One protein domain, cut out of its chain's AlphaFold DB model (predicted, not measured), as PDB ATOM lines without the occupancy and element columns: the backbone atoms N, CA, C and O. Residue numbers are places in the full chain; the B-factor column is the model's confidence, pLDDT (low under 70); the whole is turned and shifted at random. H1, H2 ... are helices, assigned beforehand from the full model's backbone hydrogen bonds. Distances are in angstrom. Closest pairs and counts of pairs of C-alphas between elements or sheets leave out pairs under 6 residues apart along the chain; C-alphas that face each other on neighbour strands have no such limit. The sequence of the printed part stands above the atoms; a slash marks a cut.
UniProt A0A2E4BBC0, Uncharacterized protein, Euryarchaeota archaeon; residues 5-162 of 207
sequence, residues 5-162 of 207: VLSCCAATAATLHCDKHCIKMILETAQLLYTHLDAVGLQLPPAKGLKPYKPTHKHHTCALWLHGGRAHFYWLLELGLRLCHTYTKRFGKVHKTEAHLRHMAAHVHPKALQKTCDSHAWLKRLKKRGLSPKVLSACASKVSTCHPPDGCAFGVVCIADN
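Overview. This is residues 5 to 162 of the 207 residues of an uncharacterized protein of Euryarchaeota archaeon (UniProt A0A2E4BBC0). Two long helices, H2 and H4, run side by side in opposite ways, and H5 joins them to make a three-helix bundle, up and down, each running against the one before it in the chain. Short H1 packs on H4, while H3 sits between H2 and the hairpin of H6 and H7 at one end of the domain. The printed part has 158 residues with seven named helices, H1 to H7 in order, and no named strand: the class is all helix. Two long stretches, residues 41 to 60 and 141 to 162, hold no named element. The whole is compact, with a radius of gyration of the C-alphas of 15.2 A and spans of 45 by 42 by 25 A.

Along the chain. From Val 5 the backbone leads into H1, residues 10 to 16, whose C-alpha 10 is at (25.349, -33.711, -50.148). H2, residues 19 to 40, is 32.3 A long from first to last C-alpha. H3 is residues 61 to 68. H4, residues 70 to 91, spans 31.3 A and ends with C-alpha 91 at (32.094, -34.646, -69.011). H5 is residues 98 to 107, 14.3 A long, and H6 residues 119 to 128, 14.2 A long. H7, residues 133 to 140, ends with C-alpha 140 at (28.773, -14.750, -36.585).

Arrangement. H2 and H4 touch at a shallow tilt of 30 degrees, opposite ways; their closest C-alphas, Ile 26 and Gly 80, are 5.4 A apart. H4 and H5 form a helical hairpin at 33 degrees, only just short of steep, and the closest C-alphas, of Cys 84 and Glu 98, are 6.0 A apart. H2 and H5 only just touch, with 3 pairs of C-alphas within 8 A, the closest being Ala 30 and Leu 101 at 6.4 A. H1 touches H4, with the C-alphas of Ala 10 and Leu 79 closest at 4.7 A. H3 touches H2 at a steep tilt of 54 degrees, with the C-alphas of Leu 32 and Ala 63 closest at 5.4 A. H3 and H6 touch and are about perpendicular at 81 degrees, with the C-alphas of Gly 68 and Trp 122 closest at 5.4 A. H6 and H7 form a helical hairpin at a shallow tilt of 21 degrees; the C-alphas of Leu 123 and Leu 136 are closest at 6.7 A. H5 and H6 are apart. In H1, H4, H5, H6 and H7 every O i to N i+4 pair is within hydrogen-bond range; in H2 17 of 18 are, and in H3 1 of 4, beside 4 of 5 O i to N i+3 pairs.

Size, cuts and confidence. The two C-alphas farthest apart, of Gly 92 and Pro 133, are 46.4 A apart. The printed part has no cut. The links H2 to H3, of 20 residues, and H5 to H6, of 11 residues, are long. The mean pLDDT of the printed part is 92.1, and residues 156 to 162 are under 70.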
ATOM      1  N   VAL A   5      25.500 -24.706 -50.886       79.19
ATOM      2  CA  VAL A   5      24.637 -25.743 -50.309       79.19
ATOM      3  C   VAL A   5      23.271 -25.618 -50.955       79.19
ATOM      4  O   VAL A   5      22.467 -24.770 -50.587       79.19
ATOM      5  N   LEU A   6      23.065 -26.437 -51.985       79.31
ATOM      6  CA  LEU A   6      21.828 -26.480 -52.768       79.31
ATOM      7  C   LEU A   6      20.815 -27.493 -52.207       79.31
ATOM      8  O   LEU A   6      19.697 -27.583 -52.694       79.31
ATOM      9  N   SER A   7      21.223 -28.276 -51.207       83.25
ATOM     10  CA  SER A   7      20.400 -29.204 -50.431       83.25
ATOM     11  C   SER A   7      21.155 -29.574 -49.151       83.25
ATOM     12  O   SER A   7      22.389 -29.554 -49.149       83.25
ATOM     13  N   CYS A   8      20.440 -29.938 -48.086       83.38
ATOM     14  CA  CYS A   8      21.057 -30.452 -46.859       83.38
ATOM     15  C   CYS A   8      21.793 -31.777 -47.116       83.38
ATOM     16  O   CYS A   8      22.882 -31.989 -46.585       83.38
ATOM     17  N   CYS A   9      21.259 -32.610 -48.012       88.25
ATOM     18  CA  CYS A   9      21.899 -33.842 -48.457       88.25
ATOM     19  C   CYS A   9      22.974 -33.531 -49.505       88.25
ATOM     20  O   CYS A   9      22.684 -32.975 -50.570       88.25
ATOM     21  N   ALA A  10      24.219 -33.941 -49.246       93.31
ATOM     22  CA  ALA A  10      25.349 -33.711 -50.148       93.31
ATOM     23  C   ALA A  10      25.127 -34.309 -51.552       93.31
ATOM     24  O   ALA A  10      25.603 -33.761 -52.547       93.31
ATOM     25  N   ALA A  11      24.376 -35.414 -51.651       92.38
ATOM     26  CA  ALA A  11      24.031 -36.051 -52.923       92.38
ATOM     27  C   ALA A  11      23.145 -35.190 -53.789       92.38
ATOM     28  O   ALA A  11      23.507 -34.862 -54.919       92.38
ATOM     29  N   THR A  12      22.018 -34.786 -53.223       87.12
ATOM     30  CA  THR A  12      21.073 -33.902 -53.885       87.12
ATOM     31  C   THR A  12      21.737 -32.563 -54.186       87.12
ATOM     32  O   THR A  12      21.597 -32.032 -55.282       87.12
ATOM     33  N   ALA A  13      22.558 -32.039 -53.273       88.75
ATOM     34  CA  ALA A  13      23.304 -30.814 -53.524       88.75
ATOM     35  C   ALA A  13      24.218 -30.956 -54.750       88.75
ATOM     36  O   ALA A  13      24.197 -30.088 -55.623       88.75
ATOM     37  N   ALA A  14      24.983 -32.046 -54.865       92.38
ATOM     38  CA  ALA A  14      25.887 -32.274 -55.991       92.38
ATOM     39  C   ALA A  14      25.156 -32.387 -57.339       92.38
ATOM     40  O   ALA A  14      25.668 -31.881 -58.343       92.38
ATOM     41  N   THR A  15      23.973 -33.010 -57.386       87.44
ATOM     42  CA  THR A  15      23.191 -33.106 -58.632       87.44
ATOM     43  C   THR A  15      22.648 -31.751 -59.069       87.44
ATOM     44  O   THR A  15      22.582 -31.505 -60.270       87.44
ATOM     45  N   LEU A  16      22.358 -30.851 -58.125       84.38
ATOM     46  CA  LEU A  16      21.836 -29.504 -58.378       84.38
ATOM     47  C   LEU A  16      22.901 -28.472 -58.794       84.38
ATOM     48  O   LEU A  16      22.565 -27.355 -59.189       84.38
ATOM     49  N   HIS A  17      24.195 -28.796 -58.737       86.44
ATOM     50  CA  HIS A  17      25.230 -27.863 -59.195       86.44
ATOM     51  C   HIS A  17      25.197 -27.731 -60.720       86.44
ATOM     52  O   HIS A  17      25.241 -28.735 -61.426       86.44
ATOM     53  N   CYS A  18      25.200 -26.511 -61.265       85.62
ATOM     54  CA  CYS A  18      25.409 -26.311 -62.703       85.62
ATOM     55  C   CYS A  18      26.851 -26.668 -63.107       85.62
ATOM     56  O   CYS A  18      27.741 -26.745 -62.260       85.62
ATOM     57  N   ASP A  19      27.108 -26.846 -64.399       86.94
ATOM     58  CA  ASP A  19      28.403 -27.313 -64.919       86.94
ATOM     59  C   ASP A  19      29.587 -26.464 -64.459       86.94
ATOM     60  O   ASP A  19      30.570 -26.981 -63.927       86.94
ATOM     61  N   LYS A  20      29.465 -25.135 -64.564       87.19
ATOM     62  CA  LYS A  20      30.520 -24.205 -64.130       87.19
ATOM     63  C   LYS A  20      30.828 -24.332 -62.639       87.19
ATOM     64  O   LYS A  20      31.977 -24.187 -62.226       87.19
ATOM     65  N   HIS A  21      29.805 -24.565 -61.821       87.00
ATOM     66  CA  HIS A  21      29.956 -24.696 -60.375       87.00
ATOM     67  C   HIS A  21      30.430 -26.065 -59.953       87.00
ATOM     68  O   HIS A  21      31.236 -26.130 -59.038       87.00
ATOM     69  N   CYS A  22      30.004 -27.121 -60.637       90.94
ATOM     70  CA  CYS A  22      30.500 -28.466 -60.407       90.94
ATOM     71  C   CYS A  22      32.033 -28.494 -60.495       90.94
ATOM     72  O   CYS A  22      32.696 -28.865 -59.530       90.94
ATOM     73  N   ILE A  23      32.598 -27.965 -61.587       93.31
ATOM     74  CA  ILE A  23      34.054 -27.903 -61.796       93.31
ATOM     75  C   ILE A  23      34.735 -27.056 -60.716       93.31
ATOM     76  O   ILE A  23      35.686 -27.493 -60.069       93.31
ATOM     77  N   LYS A  24      34.230 -25.836 -60.497       92.62
ATOM     78  CA  LYS A  24      34.800 -24.897 -59.527       92.62
ATOM     79  C   LYS A  24      34.794 -25.465 -58.103       92.62
ATOM     80  O   LYS A  24      35.787 -25.339 -57.388       92.62
ATOM     81  N   MET A  25      33.682 -26.073 -57.696       95.00
ATOM     82  CA  MET A  25      33.479 -26.544 -56.330       95.00
ATOM     83  C   MET A  25      34.352 -27.737 -55.979       95.00
ATOM     84  O   MET A  25      34.749 -27.841 -54.825       95.00
ATOM     85  N   ILE A  26      34.714 -28.593 -56.937       98.00
ATOM     86  CA  ILE A  26      35.632 -29.710 -56.677       98.00
ATOM     87  C   ILE A  26      36.996 -29.189 -56.190       98.00
ATOM     88  O   ILE A  26      37.497 -29.634 -55.155       98.00
ATOM     89  N   LEU A  27      37.581 -28.215 -56.899       96.69
ATOM     90  CA  LEU A  27      38.871 -27.629 -56.518       96.69
ATOM     91  C   LEU A  27      38.772 -26.830 -55.211       96.69
ATOM     92  O   LEU A  27      39.592 -27.021 -54.312       96.69
ATOM     93  N   GLU A  28      37.765 -25.959 -55.095       96.62
ATOM     94  CA  GLU A  28      37.539 -25.145 -53.893       96.62
ATOM     95  C   GLU A  28      37.312 -26.025 -52.645       96.62
ATOM     96  O   GLU A  28      37.837 -25.721 -51.573       96.62
ATOM     97  N   THR A  29      36.624 -27.163 -52.790       97.62
ATOM     98  CA  THR A  29      36.412 -28.146 -51.713       97.62
ATOM     99  C   THR A  29      37.732 -28.714 -51.201       97.62
ATOM    100  O   THR A  29      38.004 -28.640 -50.003       97.62
ATOM    101  N   ALA A  30      38.594 -29.222 -52.086       97.69
ATOM    102  CA  ALA A  30      39.884 -29.767 -51.662       97.69
ATOM    103  C   ALA A  30      40.780 -28.700 -51.016       97.69
ATOM    104  O   ALA A  30      41.439 -28.973 -50.014       97.69
ATOM    105  N   GLN A  31      40.777 -27.472 -51.544       97.75
ATOM    106  CA  GLN A  31      41.521 -26.352 -50.963       97.75
ATOM    107  C   GLN A  31      41.043 -26.006 -49.546       97.75
ATOM    108  O   GLN A  31      41.873 -25.793 -48.658       97.75
ATOM    109  N   LEU A  32      39.728 -25.974 -49.311       97.81
ATOM    110  CA  LEU A  32      39.150 -25.743 -47.983       97.81
ATOM    111  C   LEU A  32      39.517 -26.864 -47.004       97.81
ATOM    112  O   LEU A  32      39.955 -26.576 -45.890       97.81
ATOM    113  N   LEU A  33      39.395 -28.123 -47.431       98.31
ATOM    114  CA  LEU A  33      39.719 -29.280 -46.599       98.31
ATOM    115  C   LEU A  33      41.208 -29.305 -46.230       98.31
ATOM    116  O   LEU A  33      41.520 -29.383 -45.047       98.31
ATOM    117  N   TYR A  34      42.131 -29.133 -47.185       98.19
ATOM    118  CA  TYR A  34      43.566 -29.042 -46.867       98.19
ATOM    119  C   TYR A  34      43.897 -27.852 -45.968       98.19
ATOM    120  O   TYR A  34      44.717 -27.986 -45.065       98.19
ATOM    121  N   THR A  35      43.246 -26.703 -46.171       98.25
ATOM    122  CA  THR A  35      43.423 -25.542 -45.285       98.25
ATOM    123  C   THR A  35      43.006 -25.870 -43.853       98.25
ATOM    124  O   THR A  35      43.672 -25.450 -42.911       98.25
ATOM    125  N   HIS A  36      41.925 -26.633 -43.673       98.00
ATOM    126  CA  HIS A  36      41.508 -27.085 -42.352       98.00
ATOM    127  C   HIS A  36      42.487 -28.095 -41.747       98.00
ATOM    128  O   HIS A  36      42.853 -27.931 -40.587       98.00
ATOM    129  N   LEU A  37      42.935 -29.089 -42.523       98.06
ATOM    130  CA  LEU A  37      43.913 -30.086 -42.074       98.06
ATOM    131  C   LEU A  37      45.226 -29.426 -41.611       98.06
ATOM    132  O   LEU A  37      45.685 -29.709 -40.506       98.06
ATOM    133  N   ASP A  38      45.750 -28.465 -42.383       97.62
ATOM    134  CA  ASP A  38      46.884 -27.605 -41.997       97.62
ATOM    135  C   ASP A  38      46.613 -26.878 -40.675       97.62
ATOM    136  O   ASP A  38      47.404 -26.935 -39.736       97.62
ATOM    137  N   ALA A  39      45.444 -26.247 -40.561       96.69
ATOM    138  CA  ALA A  39      45.069 -25.466 -39.391       96.69
ATOM    139  C   ALA A  39      44.921 -26.300 -38.102       96.69
ATOM    140  O   ALA A  39      44.981 -25.727 -37.006       96.69
ATOM    141  N   VAL A  40      44.681 -27.609 -38.202       95.94
ATOM    142  CA  VAL A  40      44.595 -28.524 -37.049       95.94
ATOM    143  C   VAL A  40      45.833 -29.412 -36.890       95.94
ATOM    144  O   VAL A  40      45.853 -30.236 -35.983       95.94
ATOM    145  N   GLY A  41      46.860 -29.236 -37.729       96.19
ATOM    146  CA  GLY A  41      48.099 -30.013 -37.664       96.19
ATOM    147  C   GLY A  41      47.949 -31.477 -38.088       96.19
ATOM    148  O   GLY A  41      48.776 -32.302 -37.711       96.19
ATOM    149  N   LEU A  42      46.909 -31.821 -38.855       96.56
ATOM    150  CA  LEU A  42      46.682 -33.186 -39.333       96.56
ATOM    151  C   LEU A  42      47.353 -33.368 -40.694       96.56
ATOM    152  O   LEU A  42      46.923 -32.799 -41.698       96.56
ATOM    153  N   GLN A  43      48.402 -34.186 -40.730       94.19
ATOM    154  CA  GLN A  43      49.111 -34.527 -41.958       94.19
ATOM    155  C   GLN A  43      48.587 -35.846 -42.523       94.19
ATOM    156  O   GLN A  43      48.428 -36.828 -41.802       94.19
ATOM    157  N   LEU A  44      48.306 -35.860 -43.825       95.19
ATOM    158  CA  LEU A  44      47.974 -37.091 -44.535       95.19
ATOM    159  C   LEU A  44      49.264 -37.833 -44.888       95.19
ATOM    160  O   LEU A  44      50.264 -37.172 -45.183       95.19
ATOM    161  N   PRO A  45      49.248 -39.175 -44.939       95.62
ATOM    162  CA  PRO A  45      50.399 -39.920 -45.423       95.62
ATOM    163  C   PRO A  45      50.731 -39.513 -46.867       95.62
ATOM    164  O   PRO A  45      49.831 -39.114 -47.624       95.62
ATOM    165  N   PRO A  46      52.010 -39.588 -47.267       93.19
ATOM    166  CA  PRO A  46      52.412 -39.268 -48.625       93.19
ATOM    167  C   PRO A  46      51.719 -40.209 -49.615       93.19
ATOM    168  O   PRO A  46      51.672 -41.420 -49.418       93.19
ATOM    169  N   ALA A  47      51.204 -39.647 -50.706       92.75
ATOM    170  CA  ALA A  47      50.672 -40.402 -51.831       92.75
ATOM    171  C   ALA A  47      51.475 -40.060 -53.087       92.75
ATOM    172  O   ALA A  47      51.702 -38.886 -53.403       92.75
ATOM    173  N   LYS A  48      51.936 -41.095 -53.799       91.00
ATOM    174  CA  LYS A  48      52.772 -40.943 -54.996       91.00
ATOM    175  C   LYS A  48      52.058 -40.062 -56.027       91.00
ATOM    176  O   LYS A  48      50.929 -40.342 -56.414       91.00
ATOM    177  N   GLY A  49      52.720 -38.990 -56.460       89.88
ATOM    178  CA  GLY A  49      52.176 -38.048 -57.446       89.88
ATOM    179  C   GLY A  49      51.086 -37.105 -56.921       89.88
ATOM    180  O   GLY A  49      50.529 -36.340 -57.708       89.88
ATOM    181  N   LEU A  50      50.789 -37.112 -55.617       94.62
ATOM    182  CA  LEU A  50      49.692 -36.345 -55.031       94.62
ATOM    183  C   LEU A  50      50.213 -35.315 -54.017       94.62
ATOM    184  O   LEU A  50      50.333 -35.579 -52.822       94.62
ATOM    185  N   LYS A  51      50.523 -34.106 -54.497       94.81
ATOM    186  CA  LYS A  51      51.021 -33.006 -53.655       94.81
ATOM    187  C   LYS A  51      49.863 -32.239 -52.999       94.81
ATOM    188  O   LYS A  51      49.057 -31.677 -53.740       94.81
ATOM    189  N   PRO A  52      49.779 -32.143 -51.656       95.31
ATOM    190  CA  PRO A  52      48.735 -31.374 -50.977       95.31
ATOM    191  C   PRO A  52      48.589 -29.943 -51.508       95.31
ATOM    192  O   PRO A  52      49.586 -29.268 -51.787       95.31
ATOM    193  N   TYR A  53      47.348 -29.460 -51.621       96.38
ATOM    194  CA  TYR A  53      47.115 -28.055 -51.953       96.38
ATOM    195  C   TYR A  53      47.615 -27.164 -50.814       96.38
ATOM    196  O   TYR A  53      47.382 -27.450 -49.640       96.38
ATOM    197  N   LYS A  54      48.279 -26.054 -51.163       96.19
ATOM    198  CA  LYS A  54      48.719 -25.071 -50.169       96.19
ATOM    199  C   LYS A  54      47.501 -24.464 -49.454       96.19
ATOM    200  O   LYS A  54      46.507 -24.159 -50.123       96.19
ATOM    201  N   PRO A  55      47.585 -24.231 -48.135       96.06
ATOM    202  CA  PRO A  55      46.534 -23.558 -47.385       96.06
ATOM    203  C   PRO A  55      46.180 -22.200 -47.994       96.06
ATOM    204  O   PRO A  55      47.061 -21.418 -48.357       96.06
ATOM    205  N   THR A  56      44.890 -21.897 -48.084       94.94
ATOM    206  CA  THR A  56      44.395 -20.677 -48.726       94.94
ATOM    207  C   THR A  56      43.174 -20.136 -47.995       94.94
ATOM    208  O   THR A  56      42.430 -20.889 -47.379       94.94
ATOM    209  N   HIS A  57      42.944 -18.822 -48.054       93.50
ATOM    210  CA  HIS A  57      41.758 -18.192 -47.458       93.50
ATOM    211  C   HIS A  57      41.538 -18.557 -45.966       93.50
ATOM    212  O   HIS A  57      40.398 -18.713 -45.536       93.50
ATOM    213  N   LYS A  58      42.612 -18.674 -45.162       95.94
ATOM    214  CA  LYS A  58      42.585 -19.178 -43.766       95.94
ATOM    215  C   LYS A  58      41.573 -18.473 -42.846       95.94
ATOM    216  O   LYS A  58      41.033 -19.091 -41.936       95.94
ATOM    217  N   HIS A  59      41.298 -17.190 -43.089       95.19
ATOM    218  CA  HIS A  59      40.345 -16.384 -42.310       95.19
ATOM    219  C   HIS A  59      38.965 -16.246 -42.969       95.19
ATOM    220  O   HIS A  59      38.098 -15.535 -42.461       95.19
ATOM    221  N   HIS A  60      38.744 -16.896 -44.114       92.44
ATOM    222  CA  HIS A  60      37.454 -16.871 -44.785       92.44
ATOM    223  C   HIS A  60      36.449 -17.745 -44.038       92.44
ATOM    224  O   HIS A  60      36.762 -18.853 -43.606       92.44
ATOM    225  N   THR A  61      35.207 -17.277 -43.942       92.12
ATOM    226  CA  THR A  61      34.169 -17.926 -43.134       92.12
ATOM    227  C   THR A  61      33.928 -19.388 -43.516       92.12
ATOM    228  O   THR A  61      33.764 -20.211 -42.629       92.12
ATOM    229  N   CYS A  62      33.988 -19.744 -44.806       92.81
ATOM    230  CA  CYS A  62      33.869 -21.142 -45.247       92.81
ATOM    231  C   CYS A  62      35.038 -22.036 -44.798       92.81
ATOM    232  O   CYS A  62      34.814 -23.199 -44.495       92.81
ATOM    233  N   ALA A  63      36.270 -21.512 -44.731       95.62
ATOM    234  CA  ALA A  63      37.402 -22.269 -44.185       95.62
ATOM    235  C   ALA A  63      37.234 -22.442 -42.671       95.62
ATOM    236  O   ALA A  63      37.405 -23.531 -42.129       95.62
ATOM    237  N   LEU A  64      36.801 -21.374 -41.996       96.94
ATOM    238  CA  LEU A  64      36.564 -21.384 -40.557       96.94
ATOM    239  C   LEU A  64      35.368 -22.264 -40.155       96.94
ATOM    240  O   LEU A  64      35.374 -22.819 -39.058       96.94
ATOM    241  N   TRP A  65      34.380 -22.452 -41.034       95.94
ATOM    242  CA  TRP A  65      33.228 -23.339 -40.829       95.94
ATOM    243  C   TRP A  65      33.617 -24.774 -40.489       95.94
ATOM    244  O   TRP A  65      32.950 -25.414 -39.682       95.94
ATOM    245  N   LEU A  66      34.717 -25.267 -41.064       97.12
ATOM    246  CA  LEU A  66      35.206 -26.628 -40.837       97.12
ATOM    247  C   LEU A  66      35.633 -26.853 -39.376       97.12
ATOM    248  O   LEU A  66      35.602 -27.976 -38.884       97.12
ATOM    249  N   HIS A  67      35.917 -25.783 -38.622       97.25
ATOM    250  CA  HIS A  67      36.139 -25.859 -37.173       97.25
ATOM    251  C   HIS A  67      34.853 -26.101 -36.359       97.25
ATOM    252  O   HIS A  67      34.928 -26.274 -35.137       97.25
ATOM    253  N   GLY A  68      33.685 -26.143 -37.012       96.38
ATOM    254  CA  GLY A  68      32.439 -26.647 -36.427       96.38
ATOM    255  C   GLY A  68      32.551 -28.118 -36.013       96.38
ATOM    256  O   GLY A  68      31.883 -28.539 -35.075       96.38
ATOM    257  N   GLY A  69      33.476 -28.872 -36.619       97.56
ATOM    258  CA  GLY A  69      33.876 -30.216 -36.200       97.56
ATOM    259  C   GLY A  69      33.675 -31.268 -37.289       97.56
ATOM    260  O   GLY A  69      33.422 -30.950 -38.449       97.56
ATOM    261  N   ARG A  70      33.786 -32.543 -36.899       97.81
ATOM    262  CA  ARG A  70      33.833 -33.692 -37.816       97.81
ATOM    263  C   ARG A  70      32.705 -33.723 -38.849       97.81
ATOM    264  O   ARG A  70      32.980 -33.991 -40.011       97.81
ATOM    265  N   ALA A  71      31.466 -33.403 -38.471       97.38
ATOM    266  CA  ALA A  71      30.353 -33.444 -39.422       97.38
ATOM    267  C   ALA A  71      30.494 -32.403 -40.543       97.38
ATOM    268  O   ALA A  71      30.213 -32.710 -41.693       97.38
ATOM    269  N   HIS A  72      31.019 -31.212 -40.236       97.31
ATOM    270  CA  HIS A  72      31.240 -30.155 -41.228       97.31
ATOM    271  C   HIS A  72      32.314 -30.571 -42.239       97.31
ATOM    272  O   HIS A  72      32.175 -30.337 -43.439       97.31
ATOM    273  N   PHE A  73      33.373 -31.225 -41.752       98.25
ATOM    274  CA  PHE A  73      34.425 -31.781 -42.596       98.25
ATOM    275  C   PHE A  73      33.899 -32.886 -43.512       98.25
ATOM    276  O   PHE A  73      34.087 -32.810 -44.726       98.25
ATOM    277  N   TYR A  74      33.220 -33.889 -42.948       98.31
ATOM    278  CA  TYR A  74      32.733 -35.025 -43.729       98.31
ATOM    279  C   TYR A  74      31.637 -34.640 -44.708       98.31
ATOM    280  O   TYR A  74      31.673 -35.120 -45.832       98.31
ATOM    281  N   TRP A  75      30.734 -33.730 -44.340       97.44
ATOM    282  CA  TRP A  75      29.723 -33.255 -45.276       97.44
ATOM    283  C   TRP A  75      30.362 -32.576 -46.495       97.44
ATOM    284  O   TRP A  75      29.997 -32.861 -47.635       97.44
ATOM    285  N   LEU A  76      31.364 -31.711 -46.280       97.81
ATOM    286  CA  LEU A  76      32.056 -31.046 -47.387       97.81
ATOM    287  C   LEU A  76      32.867 -32.039 -48.233       97.81
ATOM    288  O   LEU A  76      32.875 -31.939 -49.459       97.81
ATOM    289  N   LEU A  77      33.530 -33.004 -47.593       98.56
ATOM    290  CA  LEU A  77      34.252 -34.071 -48.283       98.56
ATOM    291  C   LEU A  77      33.311 -34.929 -49.136       98.56
ATOM    292  O   LEU A  77      33.607 -35.204 -50.299       98.56
ATOM    293  N   GLU A  78      32.161 -35.300 -48.583       98.50
ATOM    294  CA  GLU A  78      31.120 -36.041 -49.280       98.50
ATOM    295  C   GLU A  78      30.582 -35.244 -50.470       98.50
ATOM    296  O   GLU A  78      30.536 -35.773 -51.582       98.50
ATOM    297  N   LEU A  79      30.263 -33.958 -50.286       97.94
ATOM    298  CA  LEU A  79      29.869 -33.084 -51.390       97.94
ATOM    299  C   LEU A  79      30.935 -33.089 -52.493       97.94
ATOM    300  O   LEU A  79      30.599 -33.276 -53.660       97.94
ATOM    301  N   GLY A  80      32.213 -32.931 -52.142       98.38
ATOM    302  CA  GLY A  80      33.319 -32.954 -53.101       98.38
ATOM    303  C   GLY A  80      33.387 -34.255 -53.908       98.38
ATOM    304  O   GLY A  80      33.480 -34.211 -55.135       98.38
ATOM    305  N   LEU A  81      33.285 -35.410 -53.245       98.81
ATOM    306  CA  LEU A  81      33.288 -36.722 -53.905       98.81
ATOM    307  C   LEU A  81      32.073 -36.905 -54.823       98.81
ATOM    308  O   LEU A  81      32.200 -37.395 -55.948       98.81
ATOM    309  N   ARG A  82      30.893 -36.471 -54.379       98.38
ATOM    310  CA  ARG A  82      29.664 -36.552 -55.177       98.38
ATOM    311  C   ARG A  82      29.688 -35.587 -56.363       98.38
ATOM    312  O   ARG A  82      29.202 -35.930 -57.437       98.38
ATOM    313  N   LEU A  83      30.323 -34.424 -56.220       98.19
ATOM    314  CA  LEU A  83      30.599 -33.524 -57.338       98.19
ATOM    315  C   LEU A  83      31.561 -34.154 -58.350       98.19
ATOM    316  O   LEU A  83      31.326 -34.007 -59.544       98.19
ATOM    317  N   CYS A  84      32.591 -34.886 -57.911       98.62
ATOM    318  CA  CYS A  84      33.466 -35.645 -58.813       98.62
ATOM    319  C   CYS A  84      32.704 -36.723 -59.602       98.62
ATOM    320  O   CYS A  84      32.906 -36.860 -60.811       98.62
ATOM    321  N   HIS A  85      31.770 -37.432 -58.957       98.19
ATOM    322  CA  HIS A  85      30.884 -38.372 -59.649       98.19
ATOM    323  C   HIS A  85      30.013 -37.662 -60.702       98.19
ATOM    324  O   HIS A  85      29.992 -38.063 -61.867       98.19
ATOM    325  N   THR A  86      29.359 -36.559 -60.322       96.25
ATOM    326  CA  THR A  86      28.566 -35.729 -61.243       96.25
ATOM    327  C   THR A  86      29.409 -35.198 -62.405       96.25
ATOM    328  O   THR A  86      28.962 -35.231 -63.550       96.25
ATOM    329  N   TYR A  87      30.637 -34.748 -62.143       97.75
ATOM    330  CA  TYR A  87      31.581 -34.293 -63.161       97.75
ATOM    331  C   TYR A  87      31.896 -35.406 -64.163       97.75
ATOM    332  O   TYR A  87      31.766 -35.201 -65.367       97.75
ATOM    333  N   THR A  88      32.232 -36.600 -63.677       98.25
ATOM    334  CA  THR A  88      32.541 -37.746 -64.543       98.25
ATOM    335  C   THR A  88      31.348 -38.109 -65.422       98.25
ATOM    336  O   THR A  88      31.506 -38.256 -66.633       98.25
ATOM    337  N   LYS A  89      30.136 -38.144 -64.851       96.69
ATOM    338  CA  LYS A  89      28.898 -38.398 -65.603       96.69
ATOM    339  C   LYS A  89      28.637 -37.352 -66.695       96.69
ATOM    340  O   LYS A  89      28.134 -37.703 -67.754       96.69
ATOM    341  N   ARG A  90      28.941 -36.075 -66.441       93.88
ATOM    342  CA  ARG A  90      28.653 -34.971 -67.375       93.88
ATOM    343  C   ARG A  90      29.704 -34.789 -68.462       93.88
ATOM    344  O   ARG A  90      29.355 -34.419 -69.575       93.88
ATOM    345  N   PHE A  91      30.975 -34.998 -68.133       95.88
ATOM    346  CA  PHE A  91      32.094 -34.646 -69.011       95.88
ATOM    347  C   PHE A  91      32.897 -35.853 -69.506       95.88
ATOM    348  O   PHE A  91      33.868 -35.657 -70.234       95.88
ATOM    349  N   GLY A  92      32.544 -37.075 -69.094       97.56
ATOM    350  CA  GLY A  92      33.196 -38.310 -69.547       97.56
ATOM    351  C   GLY A  92      34.652 -38.468 -69.096       97.56
ATOM    352  O   GLY A  92      35.392 -39.248 -69.684       97.56
ATOM    353  N   LYS A  93      35.098 -37.718 -68.079       97.38
ATOM    354  CA  LYS A  93      36.478 -37.754 -67.568       97.38
ATOM    355  C   LYS A  93      36.539 -37.559 -66.059       97.38
ATOM    356  O   LYS A  93      35.693 -36.883 -65.485       97.38
ATOM    357  N   VAL A  94      37.592 -38.089 -65.441       98.00
ATOM    358  CA  VAL A  94      37.862 -37.960 -64.002       98.00
ATOM    359  C   VAL A  94      38.535 -36.618 -63.706       98.00
ATOM    360  O   VAL A  94      39.489 -36.217 -64.379       98.00
ATOM    361  N   HIS A  95      38.053 -35.899 -62.691       97.94
ATOM    362  CA  HIS A  95      38.677 -34.642 -62.274       97.94
ATOM    363  C   HIS A  95      39.963 -34.930 -61.489       97.94
ATOM    364  O   HIS A  95      39.938 -35.704 -60.538       97.94
ATOM    365  N   LYS A  96      41.081 -34.254 -61.797       96.12
ATOM    366  CA  LYS A  96      42.384 -34.495 -61.129       96.12
ATOM    367  C   LYS A  96      42.309 -34.404 -59.595       96.12
ATOM    368  O   LYS A  96      42.954 -35.163 -58.884       96.12
ATOM    369  N   THR A  97      41.487 -33.489 -59.084       97.88
ATOM    370  CA  THR A  97      41.255 -33.306 -57.642       97.88
ATOM    371  C   THR A  97      40.539 -34.479 -56.964       97.88
ATOM    372  O   THR A  97      40.623 -34.600 -55.745       97.88
ATOM    373  N   GLU A  98      39.872 -35.367 -57.705       98.50
ATOM    374  CA  GLU A  98      39.189 -36.529 -57.123       98.50
ATOM    375  C   GLU A  98      40.154 -37.408 -56.319       98.50
ATOM    376  O   GLU A  98      39.818 -37.832 -55.214       98.50
ATOM    377  N   ALA A  99      41.386 -37.592 -56.806       98.19
ATOM    378  CA  ALA A  99      42.422 -38.340 -56.096       98.19
ATOM    379  C   ALA A  99      42.743 -37.731 -54.717       98.19
ATOM    380  O   ALA A  99      42.902 -38.466 -53.749       98.19
ATOM    381  N   HIS A 100      42.760 -36.397 -54.591       98.38
ATOM    382  CA  HIS A 100      42.961 -35.718 -53.304       98.38
ATOM    383  C   HIS A 100      41.819 -35.984 -52.323       98.38
ATOM    384  O   HIS A 100      42.066 -36.261 -51.150       98.38
ATOM    385  N   LEU A 101      40.575 -35.914 -52.797       98.62
ATOM    386  CA  LEU A 101      39.399 -36.137 -51.957       98.62
ATOM    387  C   LEU A 101      39.299 -37.602 -51.522       98.62
ATOM    388  O   LEU A 101      39.058 -37.877 -50.351       98.62
ATOM    389  N   ARG A 102      39.568 -38.549 -52.427       98.44
ATOM    390  CA  ARG A 102      39.643 -39.979 -52.085       98.44
ATOM    391  C   ARG A 102      40.762 -40.261 -51.087       98.44
ATOM    392  O   ARG A 102      40.541 -40.999 -50.133       98.44
ATOM    393  N   HIS A 103      41.922 -39.624 -51.257       98.25
ATOM    394  CA  HIS A 103      43.031 -39.739 -50.309       98.25
ATOM    395  C   HIS A 103      42.646 -39.242 -48.914       98.25
ATOM    396  O   HIS A 103      42.923 -39.918 -47.927       98.25
ATOM    397  N   MET A 104      41.950 -38.105 -48.813       98.19
ATOM    398  CA  MET A 104      41.406 -37.632 -47.534       98.19
ATOM    399  C   MET A 104      40.385 -38.605 -46.946       98.19
ATOM    400  O   MET A 104      40.460 -38.905 -45.760       98.19
ATOM    401  N   ALA A 105      39.453 -39.110 -47.757       98.19
ATOM    402  CA  ALA A 105      38.420 -40.037 -47.299       98.19
ATOM    403  C   ALA A 105      38.997 -41.345 -46.745       98.19
ATOM    404  O   ALA A 105      38.464 -41.879 -45.778       98.19
ATOM    405  N   ALA A 106      40.100 -41.826 -47.321       97.88
ATOM    406  CA  ALA A 106      40.770 -43.040 -46.871       97.88
ATOM    407  C   ALA A 106      41.582 -42.854 -45.575       97.88
ATOM    408  O   ALA A 106      41.745 -43.812 -44.826       97.88
ATOM    409  N   HIS A 107      42.093 -41.648 -45.298       97.88
ATOM    410  CA  HIS A 107      43.102 -41.446 -44.245       97.88
ATOM    411  C   HIS A 107      42.677 -40.514 -43.106       97.88
ATOM    412  O   HIS A 107      43.275 -40.548 -42.031       97.88
ATOM    413  N   VAL A 108      41.656 -39.673 -43.291       97.88
ATOM    414  CA  VAL A 108      41.141 -38.831 -42.206       97.88
ATOM    415  C   VAL A 108      40.139 -39.640 -41.396       97.88
ATOM    416  O   VAL A 108      39.012 -39.866 -41.831       97.88
ATOM    417  N   HIS A 109      40.546 -40.055 -40.198       95.69
ATOM    418  CA  HIS A 109      39.689 -40.793 -39.275       95.69
ATOM    419  C   HIS A 109      38.820 -39.843 -38.421       95.69
ATOM    420  O   HIS A 109      39.336 -38.836 -37.925       95.69
ATOM    421  N   PRO A 110      37.541 -40.163 -38.120       93.50
ATOM    422  CA  PRO A 110      36.656 -39.244 -37.398       93.50
ATOM    423  C   PRO A 110      37.144 -38.836 -36.006       93.50
ATOM    424  O   PRO A 110      36.808 -37.753 -35.533       93.50
ATOM    425  N   LYS A 111      37.924 -39.700 -35.340       94.81
ATOM    426  CA  LYS A 111      38.522 -39.415 -34.020       94.81
ATOM    427  C   LYS A 111      39.662 -38.390 -34.078       94.81
ATOM    428  O   LYS A 111      39.958 -37.790 -33.054       94.81
ATOM    429  N   ALA A 112      40.277 -38.184 -35.244       95.19
ATOM    430  CA  ALA A 112      41.329 -37.183 -35.430       95.19
ATOM    431  C   ALA A 112      40.764 -35.755 -35.578       95.19
ATOM    432  O   ALA A 112      41.506 -34.779 -35.511       95.19
ATOM    433  N   LEU A 113      39.446 -35.620 -35.770       96.81
ATOM    434  CA  LEU A 113      38.751 -34.343 -35.890       96.81
ATOM    435  C   LEU A 113      38.005 -33.999 -34.598       96.81
ATOM    436  O   LEU A 113      37.510 -34.865 -33.875       96.81
ATOM    437  N   GLN A 114      37.858 -32.702 -34.325       95.81
ATOM    438  CA  GLN A 114      37.091 -32.233 -33.170       95.81
ATOM    439  C   GLN A 114      35.621 -32.658 -33.278       95.81
ATOM    440  O   GLN A 114      35.029 -32.642 -34.361       95.81
ATOM    441  N   LYS A 115      34.994 -32.978 -32.139       97.56
ATOM    442  CA  LYS A 115      33.552 -33.253 -32.089       97.56
ATOM    443  C   LYS A 115      32.764 -32.059 -32.639       97.56
ATOM    444  O   LYS A 115      33.106 -30.903 -32.362       97.56
ATOM    445  N   THR A 116      31.715 -32.362 -33.402       97.12
ATOM    446  CA  THR A 116      30.766 -31.362 -33.902       97.12
ATOM    447  C   THR A 116      30.207 -30.547 -32.737       97.12
ATOM    448  O   THR A 116      29.929 -31.108 -31.679       97.12
ATOM    449  N   CYS A 117      30.080 -29.235 -32.912       96.06
ATOM    450  CA  CYS A 117      29.482 -28.335 -31.932       96.06
ATOM    451  C   CYS A 117      28.537 -27.337 -32.597       96.06
ATOM    452  O   CYS A 117      28.632 -27.091 -33.798       96.06
ATOM    453  N   ASP A 118      27.684 -26.713 -31.791       95.06
ATOM    454  CA  ASP A 118      26.873 -25.579 -32.221       95.06
ATOM    455  C   ASP A 118      27.719 -24.347 -32.609       95.06
ATOM    456  O   ASP A 118      28.945 -24.287 -32.433       95.06
ATOM    457  N   SER A 119      27.041 -23.341 -33.159       93.25
ATOM    458  CA  SER A 119      27.655 -22.103 -33.643       93.25
ATOM    459  C   SER A 119      28.261 -21.244 -32.526       93.25
ATOM    460  O   SER A 119      29.241 -20.533 -32.761       93.25
ATOM    461  N   HIS A 120      27.745 -21.322 -31.297       94.19
ATOM    462  CA  HIS A 120      28.253 -20.555 -30.162       94.19
ATOM    463  C   HIS A 120      29.581 -21.132 -29.656       94.19
ATOM    464  O   HIS A 120      30.576 -20.410 -29.500       94.19
ATOM    465  N   ALA A 121      29.634 -22.449 -29.460       97.25
ATOM    466  CA  ALA A 121      30.851 -23.180 -29.138       97.25
ATOM    467  C   ALA A 121      31.900 -23.042 -30.253       97.25
ATOM    468  O   ALA A 121      33.083 -22.850 -29.964       97.25
ATOM    469  N   TRP A 122      31.478 -23.056 -31.520       96.81
ATOM    470  CA  TRP A 122      32.353 -22.795 -32.663       96.81
ATOM    471  C   TRP A 122      33.005 -21.408 -32.601       96.81
ATOM    472  O   TRP A 122      34.230 -21.310 -32.688       96.81
ATOM    473  N   LEU A 123      32.243 -20.333 -32.369       96.69
ATOM    474  CA  LEU A 123      32.809 -18.983 -32.229       96.69
ATOM    475  C   LEU A 123      33.792 -18.889 -31.050       96.69
ATOM    476  O   LEU A 123      34.852 -18.272 -31.181       96.69
ATOM    477  N   LYS A 124      33.498 -19.557 -29.926       97.56
ATOM    478  CA  LYS A 124      34.437 -19.680 -28.797       97.56
ATOM    479  C   LYS A 124      35.729 -20.398 -29.208       97.56
ATOM    480  O   LYS A 124      36.810 -19.935 -28.841       97.56
ATOM    481  N   ARG A 125      35.649 -21.485 -29.989       96.25
ATOM    482  CA  ARG A 125      36.830 -22.187 -30.537       96.25
ATOM    483  C   ARG A 125      37.660 -21.267 -31.427       96.25
ATOM    484  O   ARG A 125      38.877 -21.228 -31.280       96.25
ATOM    485  N   LEU A 126      37.019 -20.502 -32.308       96.88
ATOM    486  CA  LEU A 126      37.718 -19.540 -33.161       96.88
ATOM    487  C   LEU A 126      38.401 -18.440 -32.337       96.88
ATOM    488  O   LEU A 126      39.561 -18.126 -32.586       96.88
ATOM    489  N   LYS A 127      37.737 -17.904 -31.307       97.62
ATOM    490  CA  LYS A 127      38.351 -16.920 -30.402       97.62
ATOM    491  C   LYS A 127      39.590 -17.492 -29.704       97.62
ATOM    492  O   LYS A 127      40.629 -16.842 -29.694       97.62
ATOM    493  N   LYS A 128      39.513 -18.726 -29.188       96.88
ATOM    494  CA  LYS A 128      40.651 -19.423 -28.554       96.88
ATOM    495  C   LYS A 128      41.830 -19.654 -29.505       96.88
ATOM    496  O   LYS A 128      42.962 -19.729 -29.055       96.88
ATOM    497  N   ARG A 129      41.574 -19.740 -30.813       94.56
ATOM    498  CA  ARG A 129      42.605 -19.839 -31.859       94.56
ATOM    499  C   ARG A 129      43.235 -18.489 -32.238       94.56
ATOM    500  O   ARG A 129      44.006 -18.443 -33.189       94.56
ATOM    501  N   GLY A 130      42.885 -17.399 -31.552       96.44
ATOM    502  CA  GLY A 130      43.473 -16.076 -31.781       96.44
ATOM    503  C   GLY A 130      42.895 -15.312 -32.977       96.44
ATOM    504  O   GLY A 130      43.535 -14.400 -33.489       96.44
ATOM    505  N   LEU A 131      41.697 -15.667 -33.459       97.00
ATOM    506  CA  LEU A 131      41.057 -14.928 -34.551       97.00
ATOM    507  C   LEU A 131      40.594 -13.544 -34.067       97.00
ATOM    508  O   LEU A 131      39.996 -13.418 -32.997       97.00
ATOM    509  N   SER A 132      40.827 -12.511 -34.883       97.44
ATOM    510  CA  SER A 132      40.493 -11.130 -34.523       97.44
ATOM    511  C   SER A 132      38.980 -10.911 -34.351       97.44
ATOM    512  O   SER A 132      38.178 -11.578 -35.019       97.44
ATOM    513  N   PRO A 133      38.552  -9.925 -33.536       97.31
ATOM    514  CA  PRO A 133      37.133  -9.597 -33.360       97.31
ATOM    515  C   PRO A 133      36.399  -9.330 -34.681       97.31
ATOM    516  O   PRO A 133      35.258  -9.758 -34.858       97.31
ATOM    517  N   LYS A 134      37.079  -8.703 -35.652       96.56
ATOM    518  CA  LYS A 134      36.547  -8.459 -37.001       96.56
ATOM    519  C   LYS A 134      36.207  -9.763 -37.728       96.56
ATOM    520  O   LYS A 134      35.131  -9.873 -38.312       96.56
ATOM    521  N   VAL A 135      37.094 -10.761 -37.678       95.38
ATOM    522  CA  VAL A 135      36.857 -12.071 -38.309       95.38
ATOM    523  C   VAL A 135      35.745 -12.829 -37.588       95.38
ATOM    524  O   VAL A 135      34.889 -13.422 -38.247       95.38
ATOM    525  N   LEU A 136      35.708 -12.778 -36.254       95.12
ATOM    526  CA  LEU A 136      34.655 -13.415 -35.457       95.12
ATOM    527  C   LEU A 136      33.274 -12.818 -35.755       95.12
ATOM    528  O   LEU A 136      32.327 -13.567 -35.984       95.12
ATOM    529  N   SER A 137      33.166 -11.489 -35.840       91.31
ATOM    530  CA  SER A 137      31.926 -10.798 -36.223       91.31
ATOM    531  C   SER A 137      31.489 -11.153 -37.653       91.31
ATOM    532  O   SER A 137      30.326 -11.485 -37.910       91.31
ATOM    533  N   ALA A 138      32.440 -11.208 -38.591       88.75
ATOM    534  CA  ALA A 138      32.182 -11.669 -39.955       88.75
ATOM    535  C   ALA A 138      31.745 -13.145 -40.020       88.75
ATOM    536  O   ALA A 138      31.024 -13.526 -40.935       88.75
ATOM    537  N   CYS A 139      32.173 -13.988 -39.080       90.69
ATOM    538  CA  CYS A 139      31.721 -15.373 -38.972       90.69
ATOM    539  C   CYS A 139      30.311 -15.462 -38.383       90.69
ATOM    540  O   CYS A 139      29.440 -16.091 -38.981       90.69
ATOM    541  N   ALA A 140      30.068 -14.782 -37.261       89.25
ATOM    542  CA  ALA A 140      28.773 -14.750 -36.585       89.25
ATOM    543  C   ALA A 140      27.658 -14.233 -37.508       89.25
ATOM    544  O   ALA A 140      26.584 -14.824 -37.592       89.25
ATOM    545  N   SER A 141      27.941 -13.188 -38.293       83.50
ATOM    546  CA  SER A 141      27.008 -12.622 -39.279       83.50
ATOM    547  C   SER A 141      26.723 -13.520 -40.495       83.50
ATOM    548  O   SER A 141      25.966 -13.136 -41.390       83.50
ATOM    549  N   LYS A 142      27.290 -14.720 -40.570       82.56
ATOM    550  CA  LYS A 142      27.040 -15.653 -41.678       82.56
ATOM    551  C   LYS A 142      26.505 -17.001 -41.219       82.56
ATOM    552  O   LYS A 142      26.242 -17.853 -42.059       82.56
ATOM    553  N   VAL A 143      26.334 -17.184 -39.911       84.50
ATOM    554  CA  VAL A 143      25.716 -18.382 -39.346       84.50
ATOM    555  C   VAL A 143      24.262 -18.470 -39.795       84.50
ATOM    556  O   VAL A 143      23.501 -17.506 -39.685       84.50
ATOM    557  N   SER A 144      23.893 -19.656 -40.261       80.06
ATOM    558  CA  SER A 144      22.524 -20.101 -40.457       80.06
ATOM    559  C   SER A 144      22.299 -21.366 -39.635       80.06
ATOM    560  O   SER A 144      23.050 -22.329 -39.752       80.06
ATOM    561  N   THR A 145      21.277 -21.362 -38.788       72.75
ATOM    562  CA  THR A 145      20.837 -22.544 -38.028       72.75
ATOM    563  C   THR A 145      19.583 -23.179 -38.624       72.75
ATOM    564  O   THR A 145      19.116 -24.195 -38.122       72.75
ATOM    565  N   CYS A 146      19.031 -22.598 -39.690       70.81
ATOM    566  CA  CYS A 146      17.896 -23.157 -40.412       70.81
ATOM    567  C   CYS A 146      18.429 -24.022 -41.553       70.81
ATOM    568  O   CYS A 146      19.231 -23.540 -42.348       70.81
ATOM    569  N   HIS A 147      17.985 -25.278 -41.624       74.44
ATOM    570  CA  HIS A 147      18.374 -26.226 -42.677       74.44
ATOM    571  C   HIS A 147      19.900 -26.342 -42.879       74.44
ATOM    572  O   HIS A 147      20.400 -26.157 -43.992       74.44
ATOM    573  N   PRO A 148      20.682 -26.606 -41.810       84.56
ATOM    574  CA  PRO A 148      22.101 -26.844 -41.984       84.56
ATOM    575  C   PRO A 148      22.330 -28.111 -42.823       84.56
ATOM    576  O   PRO A 148      21.470 -28.992 -42.859       84.56
ATOM    577  N   PRO A 149      23.504 -28.231 -43.460       89.81
ATOM    578  CA  PRO A 149      23.898 -29.476 -44.104       89.81
ATOM    579  C   PRO A 149      23.763 -30.680 -43.167       89.81
ATOM    580  O   PRO A 149      24.033 -30.545 -41.972       89.81
ATOM    581  N   ASP A 150      23.380 -31.845 -43.689       90.00
ATOM    582  CA  ASP A 150      23.071 -33.014 -42.859       90.00
ATOM    583  C   ASP A 150      24.228 -33.352 -41.902       90.00
ATOM    584  O   ASP A 150      25.403 -33.400 -42.276       90.00
ATOM    585  N   GLY A 151      23.892 -33.531 -40.621       92.44
ATOM    586  CA  GLY A 151      24.845 -33.776 -39.535       92.44
ATOM    587  C   GLY A 151      25.607 -32.541 -39.028       92.44
ATOM    588  O   GLY A 151      26.222 -32.607 -37.957       92.44
ATOM    589  N   CYS A 152      25.579 -31.414 -39.739       93.44
ATOM    590  CA  CYS A 152      26.164 -30.154 -39.278       93.44
ATOM    591  C   CYS A 152      25.208 -29.442 -38.316       93.44
ATOM    592  O   CYS A 152      23.998 -29.424 -38.520       93.44
ATOM    593  N   ALA A 153      25.747 -28.793 -37.282       89.31
ATOM    594  CA  ALA A 153      24.913 -28.066 -36.318       89.31
ATOM    595  C   ALA A 153      24.444 -26.697 -36.848       89.31
ATOM    596  O   ALA A 153      23.493 -26.112 -36.338       89.31
ATOM    597  N   PHE A 154      25.148 -26.155 -37.845       90.25
ATOM    598  CA  PHE A 154      24.843 -24.885 -38.495       90.25
ATOM    599  C   PHE A 154      25.507 -24.829 -39.875       90.25
ATOM    600  O   PHE A 154      26.564 -25.425 -40.108       90.25
ATOM    601  N   GLY A 155      24.931 -24.060 -40.785       82.75
ATOM    602  CA  GLY A 155      25.565 -23.650 -42.027       82.75
ATOM    603  C   GLY A 155      26.281 -22.306 -41.882       82.75
ATOM    604  O   GLY A 155      25.913 -21.457 -41.075       82.75
ATOM    605  N   VAL A 156      27.286 -22.076 -42.720       67.62
ATOM    606  CA  VAL A 156      27.671 -20.722 -43.157       67.62
ATOM    607  C   VAL A 156      27.627 -20.697 -44.674       67.62
ATOM    608  O   VAL A 156      28.633 -20.466 -45.338       67.62
ATOM    609  N   VAL A 157      26.470 -21.091 -45.215       60.53
ATOM    610  CA  VAL A 157      26.283 -21.486 -46.621       60.53
ATOM    611  C   VAL A 157      25.195 -20.655 -47.318       60.53
ATOM    612  O   VAL A 157      24.174 -20.336 -46.711       60.53
ATOM    613  N   CYS A 158      25.471 -20.171 -48.537       55.47
ATOM    614  CA  CYS A 158      24.544 -19.306 -49.267       55.47
ATOM    615  C   CYS A 158      23.377 -20.192 -49.671       55.47
ATOM    616  O   CYS A 158      23.516 -20.959 -50.622       55.47
ATOM    617  N   ILE A 159      22.276 -20.123 -48.925       52.56
ATOM    618  CA  ILE A 159      21.126 -20.957 -49.221       52.56
ATOM    619  C   ILE A 159      20.305 -20.278 -50.305       52.56
ATOM    620  O   ILE A 159      19.906 -19.118 -50.205       52.56
ATOM    621  N   ALA A 160      20.091 -21.037 -51.363       46.97
ATOM    622  CA  ALA A 160      19.193 -20.746 -52.456       46.97
ATOM    623  C   ALA A 160      17.748 -21.129 -52.084       46.97
ATOM    624  O   ALA A 160      17.049 -21.679 -52.921       46.97
ATOM    625  N   ASP A 161      17.281 -20.867 -50.854       43.38
ATOM    626  CA  ASP A 161      15.951 -21.343 -50.412       43.38
ATOM    627  C   ASP A 161      14.807 -20.767 -51.238       43.38
ATOM    628  O   ASP A 161      13.703 -21.294 -51.230       43.38
ATOM    629  N   ASN A 162      15.072 -19.686 -51.970       45.00
ATOM    630  CA  ASN A 162      14.081 -19.103 -52.848       45.00
ATOM    631  C   ASN A 162      14.646 -18.507 -54.119       45.00
ATOM    632  O   ASN A 162      14.052 -17.623 -54.743       45.00
TER     633      ASN A 162